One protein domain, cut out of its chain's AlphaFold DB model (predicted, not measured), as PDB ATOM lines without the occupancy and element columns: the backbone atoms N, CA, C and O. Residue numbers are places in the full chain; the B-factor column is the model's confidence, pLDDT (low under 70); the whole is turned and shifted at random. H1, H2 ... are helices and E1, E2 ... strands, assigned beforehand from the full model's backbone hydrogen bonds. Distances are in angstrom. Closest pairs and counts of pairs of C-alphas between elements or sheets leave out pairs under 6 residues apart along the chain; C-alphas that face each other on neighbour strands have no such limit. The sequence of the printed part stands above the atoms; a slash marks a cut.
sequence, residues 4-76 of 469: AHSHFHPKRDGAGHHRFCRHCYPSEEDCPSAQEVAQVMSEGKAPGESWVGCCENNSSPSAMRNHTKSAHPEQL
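AT A GLANCE: This is residues 4 to 76 of the 469 residues of the protein "Hypothetical protein" of Polarella glacialis (UniProt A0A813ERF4). A tiny ladder of two short strands, E1 and E2, lies near the middle of the domain, with helices toward both ends of the longest axis: H4, with the short H1 beside it, at one end, and H2, with the short H3 at its corner, at the other. Much of the rest is loop, including a long stretch, residues 21 to 33, between E1 and H2. The printed part has 73 residues with four named helices and two named strands, in the order H1, E1, H2, H3, E2, H4, and the sheet, E1 - E2, is antiparallel. The class is mostly helix, though the named elements hold 33 of the 73 residues, under half. The whole is compact, with a radius of gyration of the C-alphas of 11.4 A and spans of 34 by 23 by 18 A.

IN THESE COORDINATES: E1 is residues 18 to 20, 6.9 A from first to last C-alpha, and E2 is residues 54 to 56, 7.0 A. H4, residues 62 to 71, is the longest helix at 14.1 A and ends with C-alpha 71 at (-40.589, 9.474, 33.116). H1, residues 4 to 7, is 5.6 A long and begins with C-alpha 4 at (-46.527, 0.374, 39.262). H2, residues 34 to 42, is 12.2 A long, with C-alpha 42 at (-19.584, -3.389, 44.633). H3, residues 47 to 50, is 5.2 A long.

HOW THE PARTS SIT: E1 and E2 are antiparallel neighbours, with 148 degrees between their directions. N 19 and O 55 are 2.8 A apart, and N 55 and O 19 are also 2.8 A apart, both within hydrogen-bond range. The closest C-alphas of E2 and H4 are those of Cys 55 and Ala 63, 5.7 A apart. H4 touches H1, the closest C-alphas being those of Ala 4 and Arg 65 at 5.3 A. The closest C-alphas of E2 and H3 are those of Gly 48 and Cys 54, 4.7 A apart. H3 and H2 touch only at the corner by their link, with the C-alphas of Val 37 and Pro 47 closest at 6.3 A. H2 and H4 are apart, and so are H1 and H2. In H2 and H4 every O i to N i+4 pair is within hydrogen-bond range; H1 and H3 are too short for such a pair.

THE WHOLE: The two C-alphas farthest apart, those of Ser 42 and Glu 74, are 35.0 A apart, while those of Ala 4 and Leu 76, the first and last printed residues, are 8.6 A apart. The printed part has no cut. The link from E1 to H2 is long, with 13 residues. The mean pLDDT of the printed part is 92.2, and no printed residue is under 70.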
ATOM      1  N   ALA A   4     -47.910   0.211  39.707       91.81
ATOM      2  CA  ALA A   4     -46.527   0.374  39.262       91.81
ATOM      3  C   ALA A   4     -45.818  -0.947  38.911       91.81
ATOM      4  O   ALA A   4     -44.907  -0.929  38.099       91.81
ATOM      5  N   HIS A   5     -46.214  -2.096  39.469       93.81
ATOM      6  CA  HIS A   5     -45.582  -3.372  39.121       93.81
ATOM      7  C   HIS A   5     -45.845  -3.818  37.678       93.81
ATOM      8  O   HIS A   5     -45.002  -4.521  37.136       93.81
ATOM      9  N   SER A   6     -46.949  -3.414  37.035       94.56
ATOM     10  CA  SER A   6     -47.216  -3.805  35.639       94.56
ATOM     11  C   SER A   6     -46.285  -3.120  34.635       94.56
ATOM     12  O   SER A   6     -46.104  -3.626  33.528       94.56
ATOM     13  N   HIS A   7     -45.662  -2.006  35.028       95.94
ATOM     14  CA  HIS A   7     -44.752  -1.216  34.191       95.94
ATOM     15  C   HIS A   7     -43.274  -1.559  34.400       95.94
ATOM     16  O   HIS A   7     -42.399  -0.857  33.895       95.94
ATOM     17  N   PHE A   8     -42.975  -2.605  35.168       97.06
ATOM     18  CA  PHE A   8     -41.610  -3.034  35.447       97.06
ATOM     19  C   PHE A   8     -41.464  -4.525  35.175       97.06
ATOM     20  O   PHE A   8     -42.397  -5.305  35.377       97.06
ATOM     21  N   HIS A   9     -40.277  -4.915  34.727       95.88
ATOM     22  CA  HIS A   9     -39.925  -6.316  34.561       95.88
ATOM     23  C   HIS A   9     -39.969  -7.056  35.910       95.88
ATOM     24  O   HIS A   9     -39.778  -6.429  36.963       95.88
ATOM     25  N   PRO A  10     -40.254  -8.371  35.921       93.19
ATOM     26  CA  PRO A  10     -40.190  -9.205  37.116       93.19
ATOM     27  C   PRO A  10     -38.834  -9.129  37.832       93.19
ATOM     28  O   PRO A  10     -37.847  -8.585  37.337       93.19
ATOM     29  N   LYS A  11     -38.778  -9.678  39.051       91.62
ATOM     30  CA  LYS A  11     -37.503  -9.800  39.765       91.62
ATOM     31  C   LYS A  11     -36.572 -10.700  38.960       91.62
ATOM     32  O   LYS A  11     -36.925 -11.848  38.730       91.62
ATOM     33  N   ARG A  12     -35.389 -10.196  38.615       88.88
ATOM     34  CA  ARG A  12     -34.304 -11.016  38.072       88.88
ATOM     35  C   ARG A  12     -33.452 -11.554  39.214       88.88
ATOM     36  O   ARG A  12     -33.191 -10.834  40.187       88.88
ATOM     37  N   ASP A  13     -33.007 -12.794  39.085       85.25
ATOM     38  CA  ASP A  13     -32.045 -13.373  40.016       85.25
ATOM     39  C   ASP A  13     -30.714 -12.616  39.933       85.25
ATOM     40  O   ASP A  13     -30.271 -12.210  38.861       85.25
ATOM     41  N   GLY A  14     -30.110 -12.339  41.089       83.75
ATOM     42  CA  GLY A  14     -28.849 -11.594  41.199       83.75
ATOM     43  C   GLY A  14     -28.955 -10.061  41.128       83.75
ATOM     44  O   GLY A  14     -28.077  -9.388  41.652       83.75
ATOM     45  N   ALA A  15     -30.054  -9.477  40.633       84.44
ATOM     46  CA  ALA A  15     -30.264  -8.014  40.633       84.44
ATOM     47  C   ALA A  15     -30.713  -7.440  42.003       84.44
ATOM     48  O   ALA A  15     -31.116  -6.276  42.126       84.44
ATOM     49  N   GLY A  16     -30.694  -8.263  43.057       88.50
ATOM     50  CA  GLY A  16     -31.124  -7.882  44.401       88.50
ATOM     51  C   GLY A  16     -32.586  -7.429  44.432       88.50
ATOM     52  O   GLY A  16     -33.491  -8.148  44.004       88.50
ATOM     53  N   HIS A  17     -32.841  -6.237  44.962       93.12
ATOM     54  CA  HIS A  17     -34.182  -5.649  45.048       93.12
ATOM     55  C   HIS A  17     -34.517  -4.696  43.898       93.12
ATOM     56  O   HIS A  17     -35.592  -4.092  43.903       93.12
ATOM     57  N   HIS A  18     -33.640  -4.569  42.905       94.81
ATOM     58  CA  HIS A  18     -33.843  -3.650  41.797       94.81
ATOM     59  C   HIS A  18     -34.841  -4.206  40.772       94.81
ATOM     60  O   HIS A  18     -35.050  -5.419  40.635       94.81
ATOM     61  N   ARG A  19     -35.536  -3.292  40.098       96.12
ATOM     62  CA  ARG A  19     -36.503  -3.547  39.027       96.12
ATOM     63  C   ARG A  19     -36.260  -2.554  37.907       96.12
ATOM     64  O   ARG A  19     -35.968  -1.394  38.182       96.12
ATOM     65  N   PHE A  20     -36.460  -2.994  36.674       97.19
ATOM     66  CA  PHE A  20     -36.246  -2.179  35.481       97.19
ATOM     67  C   PHE A  20     -37.582  -1.832  34.835       97.19
ATOM     68  O   PHE A  20     -38.452  -2.698  34.709       97.19
ATOM     69  N   CYS A  21     -37.778  -0.561  34.494       97.50
ATOM     70  CA  CYS A  21     -39.008  -0.102  33.861       97.50
ATOM     71  C   CYS A  21     -39.102  -0.634  32.426       97.50
ATOM     72  O   CYS A  21     -38.181  -0.439  31.639       97.50
ATOM     73  N   ARG A  22     -40.240  -1.245  32.075       97.81
ATOM     74  CA  ARG A  22     -40.520  -1.804  30.737       97.81
ATOM     75  C   ARG A  22     -40.541  -0.754  29.631       97.81
ATOM     76  O   ARG A  22     -40.382  -1.083  28.467       97.81
ATOM     77  N   HIS A  23     -40.760   0.502  30.000       96.06
ATOM     78  CA  HIS A  23     -40.803   1.617  29.057       96.06
ATOM     79  C   HIS A  23     -39.420   2.233  28.819       96.06
ATOM     80  O   HIS A  23     -39.173   2.766  27.746       96.06
ATOM     81  N   CYS A  24     -38.505   2.124  29.790       95.69
ATOM     82  CA  CYS A  24     -37.086   2.447  29.590       95.69
ATOM     83  C   CYS A  24     -36.329   1.297  28.910       95.69
ATOM     84  O   CYS A  24     -35.384   1.543  28.169       95.69
ATOM     85  N   TYR A  25     -36.756   0.057  29.163       96.50
ATOM     86  CA  TYR A  25     -36.163  -1.171  28.640       96.50
ATOM     87  C   TYR A  25     -37.267  -2.042  28.031       96.50
ATOM     88  O   TYR A  25     -37.903  -2.805  28.768       96.50
ATOM     89  N   PRO A  26     -37.537  -1.912  26.719       92.38
ATOM     90  CA  PRO A  26     -38.646  -2.599  26.055       92.38
ATOM     91  C   PRO A  26     -38.606  -4.123  26.215       92.38
ATOM     92  O   PRO A  26     -39.658  -4.749  26.365       92.38
ATOM     93  N   SER A  27     -37.409  -4.715  26.248       93.75
ATOM     94  CA  SER A  27     -37.209  -6.138  26.526       93.75
ATOM     95  C   SER A  27     -36.413  -6.378  27.817       93.75
ATOM     96  O   SER A  27     -35.737  -5.490  28.344       93.75
ATOM     97  N   GLU A  28     -36.501  -7.598  28.357       90.75
ATOM     98  CA  GLU A  28     -35.655  -8.018  29.488       90.75
ATOM     99  C   GLU A  28     -34.178  -8.169  29.093       90.75
ATOM    100  O   GLU A  28     -33.305  -8.070  29.957       90.75
ATOM    101  N   GLU A  29     -33.896  -8.390  27.807       91.94
ATOM    102  CA  GLU A  29     -32.539  -8.527  27.265       91.94
ATOM    103  C   GLU A  29     -31.807  -7.181  27.232       91.94
ATOM    104  O   GLU A  29     -30.602  -7.138  27.465       91.94
ATOM    105  N   ASP A  30     -32.545  -6.077  27.065       92.44
ATOM    106  CA  ASP A  30     -32.002  -4.712  27.119       92.44
ATOM    107  C   ASP A  30     -31.643  -4.271  28.548       92.44
ATOM    108  O   ASP A  30     -30.960  -3.265  28.755       92.44
ATOM    109  N   CYS A  31     -32.142  -4.984  29.562       94.88
ATOM    110  CA  CYS A  31     -31.885  -4.643  30.953       94.88
ATOM    111  C   CYS A  31     -30.460  -5.061  31.351       94.88
ATOM    112  O   CYS A  31     -30.096  -6.221  31.120       94.88
ATOM    113  N   PRO A  32     -29.720  -4.214  32.095       95.50
ATOM    114  CA  PRO A  32     -28.417  -4.564  32.653       95.50
ATOM    115  C   PRO A  32     -28.433  -5.940  33.319       95.50
ATOM    116  O   PRO A  32     -29.346  -6.266  34.091       95.50
ATOM    117  N   SER A  33     -27.439  -6.759  32.998       93.94
ATOM    118  CA  SER A  33     -27.299  -8.107  33.530       93.94
ATOM    119  C   SER A  33     -27.110  -8.082  35.048       93.94
ATOM    120  O   SER A  33     -26.664  -7.100  35.646       93.94
ATOM    121  N   ALA A  34     -27.420  -9.201  35.705       91.75
ATOM    122  CA  ALA A  34     -27.222  -9.328  37.147       91.75
ATOM    123  C   ALA A  34     -25.759  -9.088  37.571       91.75
ATOM    124  O   ALA A  34     -25.516  -8.561  38.655       91.75
ATOM    125  N   GLN A  35     -24.799  -9.443  36.710       93.00
ATOM    126  CA  GLN A  35     -23.371  -9.235  36.954       93.00
ATOM    127  C   GLN A  35     -23.004  -7.749  36.915       93.00
ATOM    128  O   GLN A  35     -22.328  -7.274  37.822       93.00
ATOM    129  N   GLU A  36     -23.516  -7.001  35.935       95.38
ATOM    130  CA  GLU A  36     -23.292  -5.553  35.839       95.38
ATOM    131  C   GLU A  36     -23.894  -4.815  37.040       95.38
ATOM    132  O   GLU A  36     -23.238  -3.968  37.649       95.38
ATOM    133  N   VAL A  37     -25.116  -5.180  37.448       93.44
ATOM    134  CA  VAL A  37     -25.762  -4.600  38.639       93.44
ATOM    135  C   VAL A  37     -24.941  -4.878  39.899       93.44
ATOM    136  O   VAL A  37     -24.701  -3.963  40.690       93.44
ATOM    137  N   ALA A  38     -24.481  -6.119  40.082       91.31
ATOM    138  CA  ALA A  38     -23.651  -6.495  41.222       91.31
ATOM    139  C   ALA A  38     -22.306  -5.748  41.227       91.31
ATOM    140  O   ALA A  38     -21.860  -5.306  42.288       91.31
ATOM    141  N   GLN A  39     -21.696  -5.551  40.056       94.44
ATOM    142  CA  GLN A  39     -20.457  -4.791  39.911       94.44
ATOM    143  C   GLN A  39     -20.641  -3.331  40.343       94.44
ATOM    144  O   GLN A  39     -19.895  -2.858  41.199       94.44
ATOM    145  N   VAL A  40     -21.673  -2.637  39.851       94.00
ATOM    146  CA  VAL A  40     -21.958  -1.240  40.238       94.00
ATOM    147  C   VAL A  40     -22.217  -1.112  41.742       94.00
ATOM    148  O   VAL A  40     -21.719  -0.184  42.381       94.00
ATOM    149  N   MET A  41     -22.928  -2.076  42.333       90.31
ATOM    150  CA  MET A  41     -23.133  -2.107  43.783       90.31
ATOM    151  C   MET A  41     -21.825  -2.345  44.555       90.31
ATOM    152  O   MET A  41     -21.642  -1.762  45.623       90.31
ATOM    153  N   SER A  42     -20.902  -3.156  44.023       92.19
ATOM    154  CA  SER A  42     -19.584  -3.389  44.633       92.19
ATOM    155  C   SER A  42     -18.679  -2.150  44.601       92.19
ATOM    156  O   SER A  42     -17.869  -1.962  45.505       92.19
ATOM    157  N   GLU A  43     -18.882  -1.258  43.626       92.75
ATOM    158  CA  GLU A  43     -18.234   0.059  43.552       92.75
ATOM    159  C   GLU A  43     -18.867   1.102  44.494       92.75
ATOM    160  O   GLU A  43     -18.414   2.245  44.545       92.75
ATOM    161  N   GLY A  44     -19.925   0.743  45.233       90.19
ATOM    162  CA  GLY A  44     -20.624   1.641  46.155       90.19
ATOM    163  C   GLY A  44     -21.582   2.633  45.486       90.19
ATOM    164  O   GLY A  44     -22.040   3.563  46.150       90.19
ATOM    165  N   LYS A  45     -21.904   2.450  44.198       89.44
ATOM    166  CA  LYS A  45     -22.875   3.275  43.462       89.44
ATOM    167  C   LYS A  45     -24.260   2.633  43.484       89.44
ATOM    168  O   LYS A  45     -24.395   1.407  43.478       89.44
ATOM    169  N   ALA A  46     -25.308   3.454  43.471       89.25
ATOM    170  CA  ALA A  46     -26.670   2.942  43.371       89.25
ATOM    171  C   ALA A  46     -27.002   2.601  41.903       89.25
ATOM    172  O   ALA A  46     -26.831   3.454  41.035       89.25
ATOM    173  N   PRO A  47     -27.553   1.412  41.585       92.94
ATOM    174  CA  PRO A  47     -27.936   1.062  40.211       92.94
ATOM    175  C   PRO A  47     -28.873   2.072  39.527       92.94
ATOM    176  O   PRO A  47     -28.798   2.257  38.317       92.94
ATOM    177  N   GLY A  48     -29.729   2.759  40.292       91.19
ATOM    178  CA  GLY A  48     -30.598   3.821  39.768       91.19
ATOM    179  C   GLY A  48     -29.864   5.086  39.304       91.19
ATOM    180  O   GLY A  48     -30.445   5.873  38.563       91.19
ATOM    181  N   GLU A  49     -28.608   5.288  39.715       89.06
ATOM    182  CA  GLU A  49     -27.750   6.380  39.231       89.06
ATOM    183  C   GLU A  49     -27.075   6.021  37.903       89.06
ATOM    184  O   GLU A  49     -26.849   6.896  37.071       89.06
ATOM    185  N   SER A  50     -26.784   4.734  37.689       93.81
ATOM    186  CA  SER A  50     -26.121   4.239  36.476       93.81
ATOM    187  C   SER A  50     -27.092   3.972  35.324       93.81
ATOM    188  O   SER A  50     -26.703   4.059  34.162       93.81
ATOM    189  N   TRP A  51     -28.351   3.641  35.631       95.81
ATOM    190  CA  TRP A  51     -29.328   3.193  34.638       95.81
ATOM    191  C   TRP A  51     -30.699   3.834  34.850       95.81
ATOM    192  O   TRP A  51     -31.393   3.576  35.839       95.81
ATOM    193  N   VAL A  52     -31.120   4.645  33.877       93.06
ATOM    194  CA  VAL A  52     -32.441   5.285  33.871       93.06
ATOM    195  C   VAL A  52     -33.530   4.214  33.854       93.06
ATOM    196  O   VAL A  52     -33.533   3.335  33.006       93.06
ATOM    197  N   GLY A  53     -34.466   4.280  34.801       93.94
ATOM    198  CA  GLY A  53     -35.535   3.283  34.930       93.94
ATOM    199  C   GLY A  53     -35.198   2.083  35.810       93.94
ATOM    200  O   GLY A  53     -36.073   1.244  36.032       93.94
ATOM    201  N   CYS A  54     -33.992   2.021  36.382       96.38
ATOM    202  CA  CYS A  54     -33.668   1.098  37.465       96.38
ATOM    203  C   CYS A  54     -34.152   1.659  38.815       96.38
ATOM    204  O   CYS A  54     -33.743   2.733  39.251       96.38
ATOM    205  N   CYS A  55     -35.055   0.941  39.485       95.81
ATOM    206  CA  CYS A  55     -35.668   1.350  40.750       95.81
ATOM    207  C   CYS A  55     -35.476   0.285  41.830       95.81
ATOM    208  O   CYS A  55     -35.756  -0.892  41.608       95.81
ATOM    209  N   GLU A  56     -35.092   0.703  43.033       93.75
ATOM    210  CA  GLU A  56     -35.008  -0.182  44.196       93.75
ATOM    211  C   GLU A  56     -36.403  -0.466  44.787       93.75
ATOM    212  O   GLU A  56     -37.208   0.443  45.011       93.75
ATOM    213  N   ASN A  57     -36.707  -1.738  45.058       91.19
ATOM    214  CA  ASN A  57     -37.978  -2.183  45.632       91.19
ATOM    215  C   ASN A  57     -37.758  -3.116  46.838       91.19
ATOM    216  O   ASN A  57     -38.084  -4.305  46.801       91.19
ATOM    217  N   ASN A  58     -37.183  -2.568  47.915       83.00
ATOM    218  CA  ASN A  58     -36.875  -3.313  49.146       83.00
ATOM    219  C   ASN A  58     -38.127  -3.723  49.940       83.00
ATOM    220  O   ASN A  58     -38.142  -4.780  50.565       83.00
ATOM    221  N   SER A  59     -39.177  -2.896  49.930       81.06
ATOM    222  CA  SER A  59     -40.405  -3.130  50.715       81.06
ATOM    223  C   SER A  59     -41.623  -2.316  50.257       81.06
ATOM    224  O   SER A  59     -42.721  -2.481  50.786       81.06
ATOM    225  N   SER A  60     -41.452  -1.410  49.290       86.62
ATOM    226  CA  SER A  60     -42.500  -0.501  48.841       86.62
ATOM    227  C   SER A  60     -42.303  -0.141  47.369       86.62
ATOM    228  O   SER A  60     -41.208   0.281  46.997       86.62
ATOM    229  N   PRO A  61     -43.365  -0.146  46.543       91.19
ATOM    230  CA  PRO A  61     -43.298   0.233  45.130       91.19
ATOM    231  C   PRO A  61     -43.167   1.756  44.937       91.19
ATOM    232  O   PRO A  61     -43.594   2.308  43.929       91.19
ATOM    233  N   SER A  62     -42.665   2.488  45.933       90.56
ATOM    234  CA  SER A  62     -42.626   3.952  45.921       90.56
ATOM    235  C   SER A  62     -41.613   4.498  44.919       90.56
ATOM    236  O   SER A  62     -41.957   5.425  44.195       90.56
ATOM    237  N   ALA A  63     -40.422   3.898  44.813       90.75
ATOM    238  CA  ALA A  63     -39.442   4.275  43.790       90.75
ATOM    239  C   ALA A  63     -40.003   4.042  42.378       90.75
ATOM    240  O   ALA A  63     -39.992   4.951  41.556       90.75
ATOM    241  N   MET A  64     -40.620   2.877  42.158       94.44
ATOM    242  CA  MET A  64     -41.264   2.516  40.890       94.44
ATOM    243  C   MET A  64     -42.390   3.493  40.517       94.44
ATOM    244  O   MET A  64     -42.398   4.033  39.417       94.44
ATOM    245  N   ARG A  65     -43.306   3.784  41.456       93.00
ATOM    246  CA  ARG A  65     -44.387   4.771  41.259       93.00
ATOM    247  C   ARG A  65     -43.840   6.151  40.911       93.00
ATOM    248  O   ARG A  65     -44.400   6.818  40.051       93.00
ATOM    249  N   ASN A  66     -42.785   6.590  41.596       89.31
ATOM    250  CA  ASN A  66     -42.188   7.899  41.354       89.31
ATOM    251  C   ASN A  66     -41.537   7.964  39.972       89.31
ATOM    252  O   ASN A  66     -41.750   8.951  39.277       89.31
ATOM    253  N   HIS A  67     -40.820   6.913  39.568       93.19
ATOM    254  CA  HIS A  67     -40.224   6.834  38.240       93.19
ATOM    255  C   HIS A  67     -41.287   6.852  37.136       93.19
ATOM    256  O   HIS A  67     -41.193   7.683  36.240       93.19
ATOM    257  N   THR A  68     -42.344   6.026  37.220       92.94
ATOM    258  CA  THR A  68     -43.420   6.049  36.209       92.94
ATOM    259  C   THR A  68     -44.092   7.418  36.149       92.94
ATOM    260  O   THR A  68     -44.318   7.932  35.065       92.94
ATOM    261  N   LYS A  69     -44.334   8.070  37.293       88.44
ATOM    262  CA  LYS A  69     -44.896   9.431  37.313       88.44
ATOM    263  C   LYS A  69     -44.009  10.471  36.633       88.44
ATOM    264  O   LYS A  69     -44.544  11.398  36.039       88.44
ATOM    265  N   SER A  70     -42.688  10.367  36.776       87.38
ATOM    266  CA  SER A  70     -41.762  11.364  36.236       87.38
ATOM    267  C   SER A  70     -41.382  11.112  34.781       87.38
ATOM    268  O   SER A  70     -41.261  12.065  34.026       87.38
ATOM    269  N   ALA A  71     -41.145   9.851  34.414       91.25
ATOM    270  CA  ALA A  71     -40.589   9.474  33.116       91.25
ATOM    271  C   ALA A  71     -41.654   9.005  32.118       91.25
ATOM    272  O   ALA A  71     -41.437   9.120  30.918       91.25
ATOM    273  N   HIS A  72     -42.789   8.498  32.615       92.69
ATOM    274  CA  HIS A  72     -43.856   7.904  31.805       92.69
ATOM    275  C   HIS A  72     -45.254   8.349  32.286       92.69
ATOM    276  O   HIS A  72     -46.089   7.504  32.640       92.69
ATOM    277  N   PRO A  73     -45.521   9.668  32.406       90.62
ATOM    278  CA  PRO A  73     -46.791  10.179  32.923       90.62
ATOM    279  C   PRO A  73     -48.010   9.710  32.115       90.62
ATOM    280  O   PRO A  73     -49.096   9.605  32.678       90.62
ATOM    281  N   GLU A  74     -47.836   9.399  30.833       92.44
ATOM    282  CA  GLU A  74     -48.848   8.845  29.929       92.44
ATOM    283  C   GLU A  74     -49.298   7.422  30.300       92.44
ATOM    284  O   GLU A  74     -50.345   6.970  29.852       92.44
ATOM    285  N   GLN A  75     -48.531   6.723  31.140       93.38
ATOM    286  CA  GLN A  75     -48.796   5.345  31.571       93.38
ATOM    287  C   GLN A  75     -49.514   5.277  32.924       93.38
ATOM    288  O   GLN A  75     -49.721   4.193  33.472       93.38
ATOM    289  N   LEU A  76     -49.855   6.426  33.514       89.88
ATOM    290  CA  LEU A  76     -50.535   6.472  34.802       89.88
ATOM    291  C   LEU A  76     -52.010   6.068  34.654       89.88
ATOM    292  O   LEU A  76     -52.682   6.560  33.750       89.88
TER     293      LEU A  76